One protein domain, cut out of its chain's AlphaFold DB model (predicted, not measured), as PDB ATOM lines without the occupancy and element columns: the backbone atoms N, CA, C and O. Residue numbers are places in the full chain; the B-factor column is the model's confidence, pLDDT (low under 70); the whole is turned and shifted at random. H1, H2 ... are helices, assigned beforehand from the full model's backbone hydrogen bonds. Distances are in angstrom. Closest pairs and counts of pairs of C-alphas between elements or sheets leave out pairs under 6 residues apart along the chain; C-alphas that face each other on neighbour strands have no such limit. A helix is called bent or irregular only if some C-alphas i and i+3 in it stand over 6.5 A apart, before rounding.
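AT A GLANCE: This is residues 2 to 52 and 74 to 146 of the 451 residues of an uncharacterized protein of Azospirillum sp. TSH20 (UniProt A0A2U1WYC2). The longest helix, H5, and H7 are side by side, running opposite ways; H6 folds back from H5 at a corner, and H3 crosses H6 near the middle of the domain. H1 packs across H5 and H7, while short H2, H4 and H8 are farther out. The printed part has 124 residues with eight named helices, H1 to H8 in order, and no named strand: all helix. It is compact, with a radius of gyration of the C-alphas of 14.1 A, and spans 40 by 34 by 23 A.

IN THESE COORDINATES: H5, residues 75 to 93, is 26.6 A long, from C-alpha 75 at (30.384, 44.017, 23.233). H6, residues 96 to 113, is 25.5 A; H7, 123 to 135, 18.7 A; H3, 31 to 42, 16.1 A. H1 is residues 4 to 11, H2 16 to 19, H4 47 to 51, and H8 138 to 141, ending at C-alpha 141 (19.031, 46.999, 29.328). H1 is irregular, with C-alphas 7 and 10 7.2 A apart; H8 only just, with C-alphas 138 and 141 6.9 A apart.

HOW THE PARTS SIT: H5, the hub, touches H7 at a shallow tilt of 27 degrees, opposite ways; the closest C-alphas, of Leu 86 and Ala 130, are 5.9 A apart. H5 and H6 touch only at the corner, C-alphas of Ala 92 and Gln 99 at 4.6 A. H3 touches H6 at a steep tilt of 53 degrees, closest C-alphas Ala 36 and Ile 106, 5.2 A. Residues 78 to 82 of H5 touch H1, about perpendicular at 77 degrees, closest C-alphas Trp 4 and Ala 78, 7.2 A. H4 only just touches H5, and H8 only just touches H1, with 3 pairs of C-alphas within 8 A each. H2 touches no helix. Every O i to N i+4 pair is within hydrogen-bond range in H3 to H7; H1 has 1 of 4, and 2 of 5 O i to N i+3 pairs; H2 and H8 are too short for an i+4 pair.

THE WHOLE: The C-alphas farthest apart, of Ser 21 and Pro 48, are 40.9 A apart. Residues 53 to 73 are not printed; C-alphas 52 and 74 are 9.8 A apart across the cut. The link from H2 to H3 is long; in it residues 29 to 30 pair parallel with 12 to 13. The mean pLDDT of the printed part is 81.6, under 70 at residues 2 to 5, 17 to 23, 51 to 52, 113 to 118 and 143.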
ATOM      1  N   ARG A   2      36.451  55.265  30.462       55.31
ATOM      2  CA  ARG A   2      35.036  55.451  30.032       55.31
ATOM      3  C   ARG A   2      34.292  54.165  29.628       55.31
ATOM      4  O   ARG A   2      33.100  54.070  29.865       55.31
ATOM      5  N   HIS A   3      34.991  53.181  29.060       59.94
ATOM      6  CA  HIS A   3      34.364  51.961  28.541       59.94
ATOM      7  C   HIS A   3      34.200  50.857  29.608       59.94
ATOM      8  O   HIS A   3      33.154  50.230  29.665       59.94
ATOM      9  N   TRP A   4      35.171  50.674  30.521       63.84
ATOM     10  CA  TRP A   4      35.024  49.776  31.688       63.84
ATOM     11  C   TRP A   4      33.884  50.240  32.606       63.84
ATOM     12  O   TRP A   4      33.094  49.435  33.088       63.84
ATOM     13  N   MET A   5      33.752  51.559  32.780       66.44
ATOM     14  CA  MET A   5      32.659  52.153  33.549       66.44
ATOM     15  C   MET A   5      31.300  52.038  32.852       66.44
ATOM     16  O   MET A   5      30.298  52.162  33.533       66.44
ATOM     17  N   ALA A   6      31.225  51.795  31.539       70.06
ATOM     18  CA  ALA A   6      29.950  51.816  30.817       70.06
ATOM     19  C   ALA A   6      29.003  50.675  31.234       70.06
ATOM     20  O   ALA A   6      27.802  50.898  31.338       70.06
ATOM     21  N   TRP A   7      29.524  49.478  31.529       75.56
ATOM     22  CA  TRP A   7      28.712  48.350  32.018       75.56
ATOM     23  C   TRP A   7      28.379  48.414  33.500       75.56
ATOM     24  O   TRP A   7      27.366  47.872  33.927       75.56
ATOM     25  N   LEU A   8      29.218  49.087  34.280       82.38
ATOM     26  CA  LEU A   8      28.939  49.360  35.685       82.38
ATOM     27  C   LEU A   8      28.186  50.680  35.872       82.38
ATOM     28  O   LEU A   8      27.799  50.997  36.987       82.38
ATOM     29  N   ARG A   9      27.942  51.442  34.799       81.19
ATOM     30  CA  ARG A   9      27.299  52.759  34.853       81.19
ATOM     31  C   ARG A   9      25.958  52.737  35.583       81.19
ATOM     32  O   ARG A   9      25.749  53.650  36.371       81.19
ATOM     33  N   PRO A  10      25.097  51.714  35.412       81.56
ATOM     34  CA  PRO A  10      23.846  51.633  36.161       81.56
ATOM     35  C   PRO A  10      24.016  51.497  37.673       81.56
ATOM     36  O   PRO A  10      23.048  51.694  38.385       81.56
ATOM     37  N   VAL A  11      25.208  51.175  38.182       84.38
ATOM     38  CA  VAL A  11      25.467  51.010  39.624       84.38
ATOM     39  C   VAL A  11      26.553  51.936  40.168       84.38
ATOM     40  O   VAL A  11      26.923  51.839  41.339       84.38
ATOM     41  N   ILE A  12      27.079  52.838  39.333       84.31
ATOM     42  CA  ILE A  12      28.047  53.848  39.758       84.31
ATOM     43  C   ILE A  12      27.286  55.073  40.252       84.31
ATOM     44  O   ILE A  12      26.465  55.636  39.535       84.31
ATOM     45  N   VAL A  13      27.615  55.496  41.468       82.50
ATOM     46  CA  VAL A  13      27.105  56.731  42.072       82.50
ATOM     47  C   VAL A  13      28.103  57.848  41.805       82.50
ATOM     48  O   VAL A  13      29.312  57.673  41.997       82.50
ATOM     49  N   GLU A  14      27.607  58.990  41.347       78.38
ATOM     50  CA  GLU A  14      28.432  60.157  40.997       78.38
ATOM     51  C   GLU A  14      28.360  61.245  42.076       78.38
ATOM     52  O   GLU A  14      29.220  62.124  42.147       78.38
ATOM     53  N   SER A  15      27.352  61.166  42.944       74.94
ATOM     54  CA  SER A  15      27.142  62.113  44.028       74.94
ATOM     55  C   SER A  15      28.183  61.989  45.149       74.94
ATOM     56  O   SER A  15      28.240  60.997  45.882       74.94
ATOM     57  N   ASP A  16      28.919  63.076  45.404       73.00
ATOM     58  CA  ASP A  16      29.888  63.174  46.509       73.00
ATOM     59  C   ASP A  16      29.231  63.227  47.908       73.00
ATOM     60  O   ASP A  16      29.891  63.237  48.953       73.00
ATOM     61  N   THR A  17      27.906  63.261  47.949       66.94
ATOM     62  CA  THR A  17      27.113  63.415  49.165       66.94
ATOM     63  C   THR A  17      27.231  62.235  50.128       66.94
ATOM     64  O   THR A  17      27.102  62.433  51.336       66.94
ATOM     65  N   ALA A  18      27.543  61.039  49.620       64.62
ATOM     66  CA  ALA A  18      27.755  59.820  50.401       64.62
ATOM     67  C   ALA A  18      28.997  59.859  51.309       64.62
ATOM     68  O   ALA A  18      29.157  59.020  52.189       64.62
ATOM     69  N   PHE A  19      29.873  60.848  51.138       69.00
ATOM     70  CA  PHE A  19      31.161  60.926  51.838       69.00
ATOM     71  C   PHE A  19      31.185  61.890  53.019       69.00
ATOM     72  O   PHE A  19      32.240  62.325  53.477       69.00
ATOM     73  N   ILE A  20      29.995  62.260  53.470       67.69
ATOM     74  CA  ILE A  20      29.772  63.215  54.549       67.69
ATOM     75  C   ILE A  20      29.746  62.512  55.912       67.69
ATOM     76  O   ILE A  20      30.071  63.131  56.927       67.69
ATOM     77  N   SER A  21      29.378  61.230  55.931       66.06
ATOM     78  CA  SER A  21      29.335  60.405  57.135       66.06
ATOM     79  C   SER A  21      30.647  59.644  57.346       66.06
ATOM     80  O   SER A  21      31.387  59.333  56.415       66.06
ATOM     81  N   ASP A  22      30.906  59.369  58.617       68.44
ATOM     82  CA  ASP A  22      31.830  58.374  59.157       68.44
ATOM     83  C   ASP A  22      31.486  56.932  58.744       68.44
ATOM     84  O   ASP A  22      32.369  56.074  58.711       68.44
ATOM     85  N   LEU A  23      30.228  56.669  58.388       68.31
ATOM     86  CA  LEU A  23      29.769  55.393  57.862       68.31
ATOM     87  C   LEU A  23      29.850  55.398  56.339       68.31
ATOM     88  O   LEU A  23      29.324  56.291  55.671       68.31
ATOM     89  N   ARG A  24      30.479  54.364  55.778       73.38
ATOM     90  CA  ARG A  24      30.416  54.130  54.339       73.38
ATOM     91  C   ARG A  24      29.149  53.333  54.013       73.38
ATOM     92  O   ARG A  24      28.988  52.247  54.570       73.38
ATOM     93  N   PRO A  25      28.275  53.826  53.118       74.06
ATOM     94  CA  PRO A  25      27.093  53.073  52.722       74.06
ATOM     95  C   PRO A  25      27.493  51.750  52.051       74.06
ATOM     96  O   PRO A  25      28.353  51.732  51.167       74.06
ATOM     97  N   LEU A  26      26.899  50.639  52.495       74.62
ATOM     98  CA  LEU A  26      27.126  49.323  51.895       74.62
ATOM     99  C   LEU A  26      26.521  49.264  50.491       74.62
ATOM    100  O   LEU A  26      25.447  49.802  50.260       74.62
ATOM    101  N   GLY A  27      27.185  48.568  49.565       74.19
ATOM    102  CA  GLY A  27      26.708  48.454  48.181       74.19
ATOM    103  C   GLY A  27      27.048  49.655  47.292       74.19
ATOM    104  O   GLY A  27      26.782  49.617  46.095       74.19
ATOM    105  N   LEU A  28      27.690  50.691  47.842       82.19
ATOM    106  CA  LEU A  28      28.095  51.885  47.109       82.19
ATOM    107  C   LEU A  28      29.420  51.688  46.356       82.19
ATOM    108  O   LEU A  28      30.482  51.529  46.972       82.19
ATOM    109  N   LEU A  29      29.379  51.837  45.029       84.38
ATOM    110  CA  LEU A  29      30.562  52.062  44.199       84.38
ATOM    111  C   LEU A  29      30.540  53.492  43.654       84.38
ATOM    112  O   LEU A  29      29.890  53.784  42.650       84.38
ATOM    113  N   HIS A  30      31.262  54.401  44.305       83.75
ATOM    114  CA  HIS A  30      31.362  55.770  43.809       83.75
ATOM    115  C   HIS A  30      32.257  55.856  42.563       83.75
ATOM    116  O   HIS A  30      33.189  55.066  42.410       83.75
ATOM    117  N   ALA A  31      32.069  56.869  41.716       81.19
ATOM    118  CA  ALA A  31      32.886  57.102  40.520       81.19
ATOM    119  C   ALA A  31      34.404  57.139  40.806       81.19
ATOM    120  O   ALA A  31      35.209  56.638  40.020       81.19
ATOM    121  N   ILE A  32      34.804  57.680  41.959       80.44
ATOM    122  CA  ILE A  32      36.209  57.716  42.411       80.44
ATOM    123  C   ILE A  32      36.710  56.323  42.804       80.44
ATOM    124  O   ILE A  32      37.847  55.966  42.495       80.44
ATOM    125  N   ASP A  33      35.861  55.522  43.447       84.94
ATOM    126  CA  ASP A  33      36.188  54.142  43.802       84.94
ATOM    127  C   ASP A  33      36.339  53.316  42.521       84.94
ATOM    128  O   ASP A  33      37.346  52.635  42.340       84.94
ATOM    129  N   ALA A  34      35.407  53.470  41.578       84.62
ATOM    130  CA  ALA A  34      35.458  52.869  40.252       84.62
ATOM    131  C   ALA A  34      36.738  53.265  39.489       84.62
ATOM    132  O   ALA A  34      37.399  52.410  38.900       84.62
ATOM    133  N   ALA A  35      37.144  54.538  39.541       83.25
ATOM    134  CA  ALA A  35      38.386  55.016  38.930       83.25
ATOM    135  C   ALA A  35      39.629  54.339  39.529       83.25
ATOM    136  O   ALA A  35      40.498  53.860  38.796       83.25
ATOM    137  N   ALA A  36      39.702  54.280  40.858       86.31
ATOM    138  CA  ALA A  36      40.816  53.671  41.572       86.31
ATOM    139  C   ALA A  36      40.886  52.153  41.340       86.31
ATOM    140  O   ALA A  36      41.964  51.611  41.090       86.31
ATOM    141  N   VAL A  37      39.733  51.481  41.343       88.75
ATOM    142  CA  VAL A  37      39.599  50.062  40.991       88.75
ATOM    143  C   VAL A  37      40.083  49.816  39.565       88.75
ATOM    144  O   VAL A  37      40.905  48.928  39.353       88.75
ATOM    145  N   TRP A  38      39.641  50.617  38.592       87.19
ATOM    146  CA  TRP A  38      40.088  50.493  37.205       87.19
ATOM    147  C   TRP A  38      41.611  50.595  37.086       87.19
ATOM    148  O   TRP A  38      42.225  49.769  36.414       87.19
ATOM    149  N   LEU A  39      42.233  51.575  37.745       86.38
ATOM    150  CA  LEU A  39      43.683  51.770  37.686       86.38
ATOM    151  C   LEU A  39      44.457  50.588  38.283       86.38
ATOM    152  O   LEU A  39      45.480  50.190  37.722       86.38
ATOM    153  N   ALA A  40      43.958  49.996  39.369       89.38
ATOM    154  CA  ALA A  40      44.551  48.796  39.950       89.38
ATOM    155  C   ALA A  40      44.355  47.563  39.045       89.38
ATOM    156  O   ALA A  40      45.289  46.788  38.824       89.38
ATOM    157  N   LEU A  41      43.162  47.379  38.473       88.94
ATOM    158  CA  LEU A  41      42.872  46.249  37.588       88.94
ATOM    159  C   LEU A  41      43.635  46.337  36.264       88.94
ATOM    160  O   LEU A  41      44.171  45.329  35.812       88.94
ATOM    161  N   ALA A  42      43.751  47.527  35.670       85.56
ATOM    162  CA  ALA A  42      44.405  47.729  34.379       85.56
ATOM    163  C   ALA A  42      45.852  47.218  34.362       85.56
ATOM    164  O   ALA A  42      46.269  46.624  33.377       85.56
ATOM    165  N   LYS A  43      46.594  47.348  35.468       87.62
ATOM    166  CA  LYS A  43      47.972  46.831  35.588       87.62
ATOM    167  C   LYS A  43      48.070  45.303  35.561       87.62
ATOM    168  O   LYS A  43      49.157  44.762  35.392       87.62
ATOM    169  N   ARG A  44      46.951  44.615  35.786       89.56
ATOM    170  CA  ARG A  44      46.838  43.154  35.899       89.56
ATOM    171  C   ARG A  44      46.105  42.536  34.705       89.56
ATOM    172  O   ARG A  44      46.037  41.314  34.604       89.56
ATOM    173  N   LEU A  45      45.545  43.362  33.819       87.69
ATOM    174  CA  LEU A  45      44.902  42.917  32.588       87.69
ATOM    175  C   LEU A  45      45.957  42.608  31.513       87.69
ATOM    176  O   LEU A  45      46.996  43.268  31.457       87.69
ATOM    177  N   PRO A  46      45.710  41.621  30.637       85.12
ATOM    178  CA  PRO A  46      46.657  41.273  29.588       85.12
ATOM    179  C   PRO A  46      46.747  42.398  28.540       85.12
ATOM    180  O   PRO A  46      45.741  43.007  28.173       85.12
ATOM    181  N   ALA A  47      47.953  42.646  28.022       78.81
ATOM    182  CA  ALA A  47      48.246  43.746  27.094       78.81
ATOM    183  C   ALA A  47      47.308  43.853  25.864       78.81
ATOM    184  O   ALA A  47      46.930  44.976  25.528       78.81
ATOM    185  N   PRO A  48      46.853  42.752  25.224       75.81
ATOM    186  CA  PRO A  48      45.912  42.828  24.102       75.81
ATOM    187  C   PRO A  48      44.575  43.488  24.460       75.81
ATOM    188  O   PRO A  48      43.996  44.185  23.632       75.81
ATOM    189  N   LEU A  49      44.100  43.323  25.701       75.12
ATOM    190  CA  LEU A  49      42.861  43.950  26.171       75.12
ATOM    191  C   LEU A  49      43.022  45.456  26.414       75.12
ATOM    192  O   LEU A  49      42.048  46.196  26.304       75.12
ATOM    193  N   LEU A  50      44.240  45.911  26.720       72.44
ATOM    194  CA  LEU A  50      44.561  47.325  26.946       72.44
ATOM    195  C   LEU A  50      44.868  48.078  25.641       72.44
ATOM    196  O   LEU A  50      44.673  49.289  25.583       72.44
ATOM    197  N   ALA A  51      45.347  47.373  24.612       65.12
ATOM    198  CA  ALA A  51      45.755  47.942  23.326       65.12
ATOM    199  C   ALA A  51      44.589  48.232  22.363       65.12
ATOM    200  O   ALA A  51      44.784  48.949  21.384       65.12
ATOM    201  N   ALA A  52      43.391  47.702  22.627       54.19
ATOM    202  CA  ALA A  52      42.211  47.891  21.788       54.19
ATOM    203  C   ALA A  52      41.235  48.921  22.390       54.19
ATOM    204  O   ALA A  52      40.409  48.564  23.228       54.19
ATOM    205  N   ASP A  74      32.614  47.450  20.952       72.62
ATOM    206  CA  ASP A  74      32.621  46.004  20.799       72.62
ATOM    207  C   ASP A  74      32.178  45.334  22.117       72.62
ATOM    208  O   ASP A  74      32.888  45.377  23.128       72.62
ATOM    209  N   GLU A  75      30.976  44.751  22.105       76.19
ATOM    210  CA  GLU A  75      30.384  44.017  23.233       76.19
ATOM    211  C   GLU A  75      31.240  42.799  23.628       76.19
ATOM    212  O   GLU A  75      31.279  42.428  24.803       76.19
ATOM    213  N   ASP A  76      31.995  42.209  22.695       80.81
ATOM    214  CA  ASP A  76      32.877  41.078  22.996       80.81
ATOM    215  C   ASP A  76      34.124  41.535  23.759       80.81
ATOM    216  O   ASP A  76      34.567  40.877  24.710       80.81
ATOM    217  N   TRP A  77      34.666  42.705  23.405       79.88
ATOM    218  CA  TRP A  77      35.767  43.326  24.145       79.88
ATOM    219  C   TRP A  77      35.338  43.708  25.567       79.88
ATOM    220  O   TRP A  77      36.047  43.422  26.537       79.88
ATOM    221  N   ALA A  78      34.146  44.289  25.703       79.25
ATOM    222  CA  ALA A  78      33.517  44.598  26.983       79.25
ATOM    223  C   ALA A  78      33.378  43.363  27.881       79.25
ATOM    224  O   ALA A  78      33.750  43.376  29.060       79.25
ATOM    225  N   GLU A  79      32.889  42.271  27.294       85.19
ATOM    226  CA  GLU A  79      32.688  40.997  27.966       85.19
ATOM    227  C   GLU A  79      34.013  40.372  28.391       85.19
ATOM    228  O   GLU A  79      34.142  39.857  29.504       85.19
ATOM    229  N   ALA A  80      35.028  40.430  27.531       87.12
ATOM    230  CA  ALA A  80      36.363  39.961  27.863       87.12
ATOM    231  C   ALA A  80      36.959  40.765  29.029       87.12
ATOM    232  O   ALA A  80      37.465  40.178  29.988       87.12
ATOM    233  N   LEU A  81      36.845  42.090  29.002       86.06
ATOM    234  CA  LEU A  81      37.324  42.990  30.049       86.06
ATOM    235  C   LEU A  81      36.609  42.755  31.392       86.06
ATOM    236  O   LEU A  81      37.270  42.686  32.436       86.06
ATOM    237  N   ARG A  82      35.284  42.550  31.377       88.81
ATOM    238  CA  ARG A  82      34.488  42.167  32.557       88.81
ATOM    239  C   ARG A  82      34.959  40.830  33.132       88.81
ATOM    240  O   ARG A  82      35.264  40.760  34.321       88.81
ATOM    241  N   ARG A  83      35.071  39.784  32.301       91.00
ATOM    242  CA  ARG A  83      35.484  38.434  32.737       91.00
ATOM    243  C   ARG A  83      36.883  38.416  33.345       91.00
ATOM    244  O   ARG A  83      37.076  37.799  34.390       91.00
ATOM    245  N   HIS A  84      37.843  39.117  32.744       92.00
ATOM    246  CA  HIS A  84      39.203  39.195  33.287       92.00
ATOM    247  C   HIS A  84      39.251  40.012  34.582       92.00
ATOM    248  O   HIS A  84      39.906  39.597  35.534       92.00
ATOM    249  N   SER A  85      38.505  41.120  34.659       91.75
ATOM    250  CA  SER A  85      38.363  41.894  35.900       91.75
ATOM    251  C   SER A  85      37.791  41.028  37.029       91.75
ATOM    252  O   SER A  85      38.357  40.984  38.119       91.75
ATOM    253  N   LEU A  86      36.723  40.274  36.751       92.69
ATOM    254  CA  LEU A  86      36.103  39.358  37.709       92.69
ATOM    255  C   LEU A  86      37.065  38.240  38.138       92.69
ATOM    256  O   LEU A  86      37.120  37.905  39.319       92.69
ATOM    257  N   ALA A  87      37.856  37.692  37.213       94.44
ATOM    258  CA  ALA A  87      38.861  36.680  37.526       94.44
ATOM    259  C   ALA A  87      39.974  37.223  38.439       94.44
ATOM    260  O   ALA A  87      40.380  36.532  39.372       94.44
ATOM    261  N   ILE A  88      40.433  38.461  38.213       94.12
ATOM    262  CA  ILE A  88      41.435  39.130  39.057       94.12
ATOM    263  C   ILE A  88      40.879  39.364  40.464       94.12
ATOM    264  O   ILE A  88      41.525  38.989  41.443       94.12
ATOM    265  N   VAL A  89      39.676  39.938  40.575       94.12
ATOM    266  CA  VAL A  89      39.023  40.186  41.873       94.12
ATOM    267  C   VAL A  89      38.771  38.865  42.605       94.12
ATOM    268  O   VAL A  89      39.120  38.730  43.777       94.12
ATOM    269  N   GLY A  90      38.257  37.851  41.903       94.31
ATOM    270  CA  GLY A  90      38.028  36.520  42.460       94.31
ATOM    271  C   GLY A  90      39.317  35.820  42.897       94.31
ATOM    272  O   GLY A  90      39.326  35.140  43.918       94.31
ATOM    273  N   ALA A  91      40.428  36.001  42.176       93.62
ATOM    274  CA  ALA A  91      41.730  35.486  42.591       93.62
ATOM    275  C   ALA A  91      42.260  36.198  43.840       93.62
ATOM    276  O   ALA A  91      42.732  35.522  44.753       93.62
ATOM    277  N   ALA A  92      42.131  37.527  43.908       93.44
ATOM    278  CA  ALA A  92      42.530  38.305  45.075       93.44
ATOM    279  C   ALA A  92      41.740  37.895  46.325       93.44
ATOM    280  O   ALA A  92      42.331  37.691  47.376       93.44
ATOM    281  N   MET A  93      40.428  37.673  46.202       93.94
ATOM    282  CA  MET A  93      39.568  37.240  47.312       93.94
ATOM    283  C   MET A  93      39.881  35.837  47.864       93.94
ATOM    284  O   MET A  93      39.441  35.512  48.960       93.94
ATOM    285  N   ARG A  94      40.620  34.989  47.133       94.06
ATOM    286  CA  ARG A  94      40.999  33.639  47.598       94.06
ATOM    287  C   ARG A  94      42.215  33.627  48.529       94.06
ATOM    288  O   ARG A  94      42.512  32.582  49.101       94.06
ATOM    289  N   SER A  95      42.932  34.743  48.658       94.38
ATOM    290  CA  SER A  95      44.161  34.847  49.448       94.38
ATOM    291  C   SER A  95      44.189  36.174  50.212       94.38
ATOM    292  O   SER A  95      44.205  37.221  49.560       94.38
ATOM    293  N   PRO A  96      44.264  36.169  51.558       92.88
ATOM    294  CA  PRO A  96      44.311  37.398  52.353       92.88
ATOM    295  C   PRO A  96      45.423  38.355  51.907       92.88
ATOM    296  O   PRO A  96      45.162  39.529  51.673       92.88
ATOM    297  N   CYS A  97      46.634  37.845  51.650       93.75
ATOM    298  CA  CYS A  97      47.757  38.669  51.191       93.75
ATOM    299  C   CYS A  97      47.482  39.337  49.831       93.75
ATOM    300  O   CYS A  97      47.866  40.482  49.596       93.75
ATOM    301  N   SER A  98      46.826  38.626  48.908       92.81
ATOM    302  CA  SER A  98      46.487  39.170  47.587       92.81
ATOM    303  C   SER A  98      45.340  40.176  47.663       92.81
ATOM    304  O   SER A  98      45.349  41.171  46.935       92.81
ATOM    305  N   GLN A  99      44.375  39.933  48.551       95.06
ATOM    306  CA  GLN A  99      43.284  40.850  48.851       95.06
ATOM    307  C   GLN A  99      43.815  42.162  49.438       95.06
ATOM    308  O   GLN A  99      43.481  43.234  48.935       95.06
ATOM    309  N   GLU A 100      44.683  42.076  50.446       94.38
ATOM    310  CA  GLU A 100      45.330  43.227  51.079       94.38
ATOM    311  C   GLU A 100      46.158  44.032  50.077       94.38
ATOM    312  O   GLU A 100      46.015  45.250  50.012       94.38
ATOM    313  N   ALA A 101      46.962  43.370  49.238       93.94
ATOM    314  CA  ALA A 101      47.767  44.048  48.225       93.94
ATOM    315  C   ALA A 101      46.906  44.824  47.209       93.94
ATOM    316  O   ALA A 101      47.238  45.953  46.845       93.94
ATOM    317  N   LEU A 102      45.789  44.237  46.761       93.81
ATOM    318  CA  LEU A 102      44.868  44.905  45.841       93.81
ATOM    319  C   LEU A 102      44.156  46.087  46.518       93.81
ATOM    320  O   LEU A 102      44.103  47.174  45.946       93.81
ATOM    321  N   LEU A 103      43.648  45.902  47.741       94.38
ATOM    322  CA  LEU A 103      42.986  46.961  48.509       94.38
ATOM    323  C   LEU A 103      43.930  48.114  48.849       94.38
ATOM    324  O   LEU A 103      43.523  49.272  48.759       94.38
ATOM    325  N   ALA A 104      45.179  47.822  49.211       93.44
ATOM    326  CA  ALA A 104      46.188  48.833  49.510       93.44
ATOM    327  C   ALA A 104      46.434  49.741  48.299       93.44
ATOM    328  O   ALA A 104      46.428  50.964  48.428       93.44
ATOM    329  N   GLU A 105      46.565  49.160  47.107       92.56
ATOM    330  CA  GLU A 105      46.772  49.916  45.873       92.56
ATOM    331  C   GLU A 105      45.550  50.766  45.487       92.56
ATOM    332  O   GLU A 105      45.688  51.939  45.112       92.56
ATOM    333  N   ILE A 106      44.344  50.202  45.610       90.94
ATOM    334  CA  ILE A 106      43.107  50.944  45.349       90.94
ATOM    335  C   ILE A 106      42.996  52.116  46.331       90.94
ATOM    336  O   ILE A 106      42.798  53.255  45.913       90.94
ATOM    337  N   ASN A 107      43.187  51.875  47.629       90.00
ATOM    338  CA  ASN A 107      43.086  52.909  48.657       90.00
ATOM    339  C   ASN A 107      44.181  53.979  48.545       90.00
ATOM    340  O   ASN A 107      43.889  55.150  48.775       90.00
ATOM    341  N   GLN A 108      45.394  53.625  48.116       88.50
ATOM    342  CA  GLN A 108      46.446  54.598  47.808       88.50
ATOM    343  C   GLN A 108      46.018  55.533  46.669       88.50
ATOM    344  O   GLN A 108      46.182  56.751  46.757       88.50
ATOM    345  N   THR A 109      45.416  54.974  45.618       83.50
ATOM    346  CA  THR A 109      44.922  55.747  44.472       83.50
ATOM    347  C   THR A 109      43.741  56.641  44.870       83.50
ATOM    348  O   THR A 109      43.689  57.807  44.479       83.50
ATOM    349  N   ARG A 110      42.825  56.142  45.714       82.56
ATOM    350  CA  ARG A 110      41.718  56.934  46.287       82.56
ATOM    351  C   ARG A 110      42.226  58.092  47.140       82.56
ATOM    352  O   ARG A 110      41.722  59.204  47.010       82.56
ATOM    353  N   ALA A 111      43.228  57.844  47.983       80.19
ATOM    354  CA  ALA A 111      43.831  58.864  48.834       80.19
ATOM    355  C   ALA A 111      44.500  59.975  48.009       80.19
ATOM    356  O   ALA A 111      44.401  61.142  48.368       80.19
ATOM    357  N   ALA A 112      45.121  59.633  46.876       75.50
ATOM    358  CA  ALA A 112      45.693  60.619  45.959       75.50
ATOM    359  C   ALA A 112      44.623  61.453  45.226       75.50
ATOM    360  O   ALA A 112      44.860  62.618  44.913       75.50
ATOM    361  N   ALA A 113      43.445  60.877  44.969       67.44
ATOM    362  CA  ALA A 113      42.345  61.538  44.271       67.44
ATOM    363  C   ALA A 113      41.464  62.429  45.174       67.44
ATOM    364  O   ALA A 113      40.636  63.176  44.652       67.44
ATOM    365  N   ARG A 114      41.601  62.373  46.511       64.94
ATOM    366  CA  ARG A 114      40.696  63.070  47.445       64.94
ATOM    367  C   ARG A 114      41.361  63.783  48.617       64.94
ATOM    368  O   ARG A 114      42.366  63.350  49.166       64.94
ATOM    369  N   ARG A 115      40.686  64.845  49.075       53.25
ATOM    370  CA  ARG A 115      40.957  65.568  50.324       53.25
ATOM    371  C   ARG A 115      39.942  65.138  51.405       53.25
ATOM    372  O   ARG A 115      38.830  65.644  51.429       53.25
ATOM    373  N   THR A 116      40.385  64.214  52.269       52.19
ATOM    374  CA  THR A 116      39.902  63.851  53.633       52.19
ATOM    375  C   THR A 116      38.551  63.126  53.844       52.19
ATOM    376  O   THR A 116      37.532  63.454  53.249       52.19
ATOM    377  N   GLY A 117      38.549  62.157  54.784       57.44
ATOM    378  CA  GLY A 117      37.384  61.769  55.608       57.44
ATOM    379  C   GLY A 117      36.726  60.399  55.378       57.44
ATOM    380  O   GLY A 117      35.995  59.946  56.248       57.44
ATOM    381  N   VAL A 118      36.974  59.731  54.248       66.25
ATOM    382  CA  VAL A 118      36.252  58.496  53.880       66.25
ATOM    383  C   VAL A 118      36.986  57.249  54.376       66.25
ATOM    384  O   VAL A 118      38.191  57.143  54.127       66.25
ATOM    385  N   PRO A 119      36.290  56.270  54.986       75.88
ATOM    386  CA  PRO A 119      36.885  54.982  55.320       75.88
ATOM    387  C   PRO A 119      37.531  54.280  54.103       75.88
ATOM    388  O   PRO A 119      37.030  54.380  52.968       75.88
ATOM    389  N   PRO A 120      38.656  53.564  54.298       84.75
ATOM    390  CA  PRO A 120      39.264  52.765  53.238       84.75
ATOM    391  C   PRO A 120      38.298  51.674  52.748       84.75
ATOM    392  O   PRO A 120      37.437  51.216  53.495       84.75
ATOM    393  N   LEU A 121      38.449  51.256  51.488       87.12
ATOM    394  CA  LEU A 121      37.772  50.068  50.972       87.12
ATOM    395  C   LEU A 121      38.276  48.838  51.734       87.12
ATOM    396  O   LEU A 121      39.486  48.702  51.941       87.12
ATOM    397  N   GLY A 122      37.355  47.953  52.099       88.88
ATOM    398  CA  GLY A 122      37.608  46.680  52.758       88.88
ATOM    399  C   GLY A 122      37.268  45.477  51.876       88.88
ATOM    400  O   GLY A 122      36.945  45.592  50.694       88.88
ATOM    401  N   GLY A 123      37.340  44.282  52.463       89.00
ATOM    402  CA  GLY A 123      37.073  43.038  51.738       89.00
ATOM    403  C   GLY A 123      35.653  42.932  51.181       89.00
ATOM    404  O   GLY A 123      35.452  42.386  50.097       89.00
ATOM    405  N   ASP A 124      34.685  43.514  51.879       87.88
ATOM    406  CA  ASP A 124      33.266  43.492  51.513       87.88
ATOM    407  C   ASP A 124      32.986  44.307  50.252       87.88
ATOM    408  O   ASP A 124      32.108  43.968  49.459       87.88
ATOM    409  N   ASP A 125      33.808  45.320  49.993       88.31
ATOM    410  CA  ASP A 125      33.748  46.106  48.766       88.31
ATOM    411  C   ASP A 125      34.236  45.329  47.560       88.31
ATOM    412  O   ASP A 125      33.679  45.462  46.476       88.31
ATOM    413  N   LEU A 126      35.250  44.479  47.737       90.69
ATOM    414  CA  LEU A 126      35.684  43.578  46.672       90.69
ATOM    415  C   LEU A 126      34.629  42.512  46.387       90.69
ATOM    416  O   LEU A 126      34.406  42.186  45.222       90.69
ATOM    417  N   ARG A 127      33.935  42.014  47.422       90.44
ATOM    418  CA  ARG A 127      32.782  41.116  47.244       90.44
ATOM    419  C   ARG A 127      31.660  41.812  46.473       90.44
ATOM    420  O   ARG A 127      31.144  41.244  45.513       90.44
ATOM    421  N   THR A 128      31.355  43.055  46.836       89.56
ATOM    422  CA  THR A 128      30.373  43.904  46.146       89.56
ATOM    423  C   THR A 128      30.776  44.149  44.691       89.56
ATOM    424  O   THR A 128      29.977  43.939  43.787       89.56
ATOM    425  N   LEU A 129      32.036  44.501  44.429       90.75
ATOM    426  CA  LEU A 129      32.558  44.682  43.076       90.75
ATOM    427  C   LEU A 129      32.472  43.391  42.249       90.75
ATOM    428  O   LEU A 129      32.124  43.440  41.071       90.75
ATOM    429  N   ALA A 130      32.782  42.236  42.841       91.75
ATOM    430  CA  ALA A 130      32.656  40.947  42.166       91.75
ATOM    431  C   ALA A 130      31.196  40.634  41.803       91.75
ATOM    432  O   ALA A 130      30.944  40.165  40.694       91.75
ATOM    433  N   ALA A 131      30.253  40.926  42.702       90.25
ATOM    434  CA  ALA A 131      28.817  40.837  42.441       90.25
ATOM    435  C   ALA A 131      28.388  41.769  41.297       90.25
ATOM    436  O   ALA A 131      27.803  41.314  40.318       90.25
ATOM    437  N   MET A 132      28.801  43.039  41.334       89.69
ATOM    438  CA  MET A 132      28.523  43.993  40.256       89.69
ATOM    439  C   MET A 132      29.066  43.517  38.907       89.69
ATOM    440  O   MET A 132      28.363  43.538  37.901       89.69
ATOM    441  N   LEU A 133      30.311  43.038  38.874       90.06
ATOM    442  CA  LEU A 133      30.915  42.501  37.657       90.06
ATOM    443  C   LEU A 133      30.222  41.224  37.182       90.06
ATOM    444  O   LEU A 133      30.237  40.961  35.985       90.06
ATOM    445  N   ARG A 134      29.640  40.413  38.067       89.94
ATOM    446  CA  ARG A 134      28.893  39.207  37.687       89.94
ATOM    447  C   ARG A 134      27.578  39.566  36.998       89.94
ATOM    448  O   ARG A 134      27.300  38.992  35.949       89.94
ATOM    449  N   THR A 135      26.864  40.544  37.547       88.12
ATOM    450  CA  THR A 135      25.475  40.890  37.191       88.12
ATOM    451  C   THR A 135      25.366  42.015  36.164       88.12
ATOM    452  O   THR A 135      24.324  42.189  35.539       88.12
ATOM    453  N   ALA A 136      26.468  42.711  35.870       86.69
ATOM    454  CA  ALA A 136      26.544  43.731  34.822       86.69
ATOM    455  C   ALA A 136      25.882  43.365  33.470       86.69
ATOM    456  O   ALA A 136      25.287  44.257  32.864       86.69
ATOM    457  N   PRO A 137      25.934  42.108  32.968       84.94
ATOM    458  CA  PRO A 137      25.232  41.735  31.740       84.94
ATOM    459  C   PRO A 137      23.711  41.938  31.797       84.94
ATOM    460  O   PRO A 137      23.115  42.276  30.778       84.94
ATOM    461  N   GLU A 138      23.090  41.774  32.965       82.12
ATOM    462  CA  GLU A 138      21.640  41.918  33.150       82.12
ATOM    463  C   GLU A 138      21.225  43.391  33.184       82.12
ATOM    464  O   GLU A 138      20.196  43.773  32.634       82.12
ATOM    465  N   TRP A 139      22.087  44.260  33.713       80.62
ATOM    466  CA  TRP A 139      21.864  45.710  33.735       80.62
ATOM    467  C   TRP A 139      22.075  46.395  32.380       80.62
ATOM    468  O   TRP A 139      21.814  47.594  32.240       80.62
ATOM    469  N   ARG A 140      22.512  45.655  31.349       74.62
ATOM    470  CA  ARG A 140      22.730  46.196  29.996       74.62
ATOM    471  C   ARG A 140      21.478  46.800  29.370       74.62
ATOM    472  O   ARG A 140      21.630  47.608  28.459       74.62
ATOM    473  N   ALA A 141      20.282  46.416  29.810       71.25
ATOM    474  CA  ALA A 141      19.031  46.999  29.328       71.25
ATOM    475  C   ALA A 141      18.805  48.426  29.860       71.25
ATOM    476  O   ALA A 141      18.240  49.258  29.157       71.25
ATOM    477  N   VAL A 142      19.308  48.734  31.060       73.50
ATOM    478  CA  VAL A 142      19.084  50.021  31.733       73.50
ATOM    479  C   VAL A 142      19.988  51.115  31.157       73.50
ATOM    480  O   VAL A 142      19.527  52.235  30.965       73.50
ATOM    481  N   ARG A 143      21.259  50.794  30.838       69.56
ATOM    482  CA  ARG A 143      22.332  51.640  30.229       69.56
ATOM    483  C   ARG A 143      22.604  53.026  30.846       69.56
ATOM    484  O   ARG A 143      23.630  53.633  30.530       69.56
ATOM    485  N   ARG A 144      21.725  53.541  31.699       71.38
ATOM    486  CA  ARG A 144      21.739  54.881  32.284       71.38
ATOM    487  C   ARG A 144      22.246  54.828  33.715       71.38
ATOM    488  O   ARG A 144      22.089  53.823  34.398       71.38
ATOM    489  N   SER A 145      22.862  55.927  34.134       71.31
ATOM    490  CA  SER A 145      23.254  56.137  35.528       71.31
ATOM    491  C   SER A 145      22.006  56.235  36.416       71.31
ATOM    492  O   SER A 145      20.992  56.766  35.943       71.31
ATOM    493  N   PRO A 146      22.060  55.787  37.686       75.25
ATOM    494  CA  PRO A 146      20.934  55.898  38.604       75.25
ATOM    495  C   PRO A 146      20.349  57.307  38.729       75.25
ATOM    496  O   PRO A 146      19.142  57.436  38.922       75.25
TER     497      PRO A 146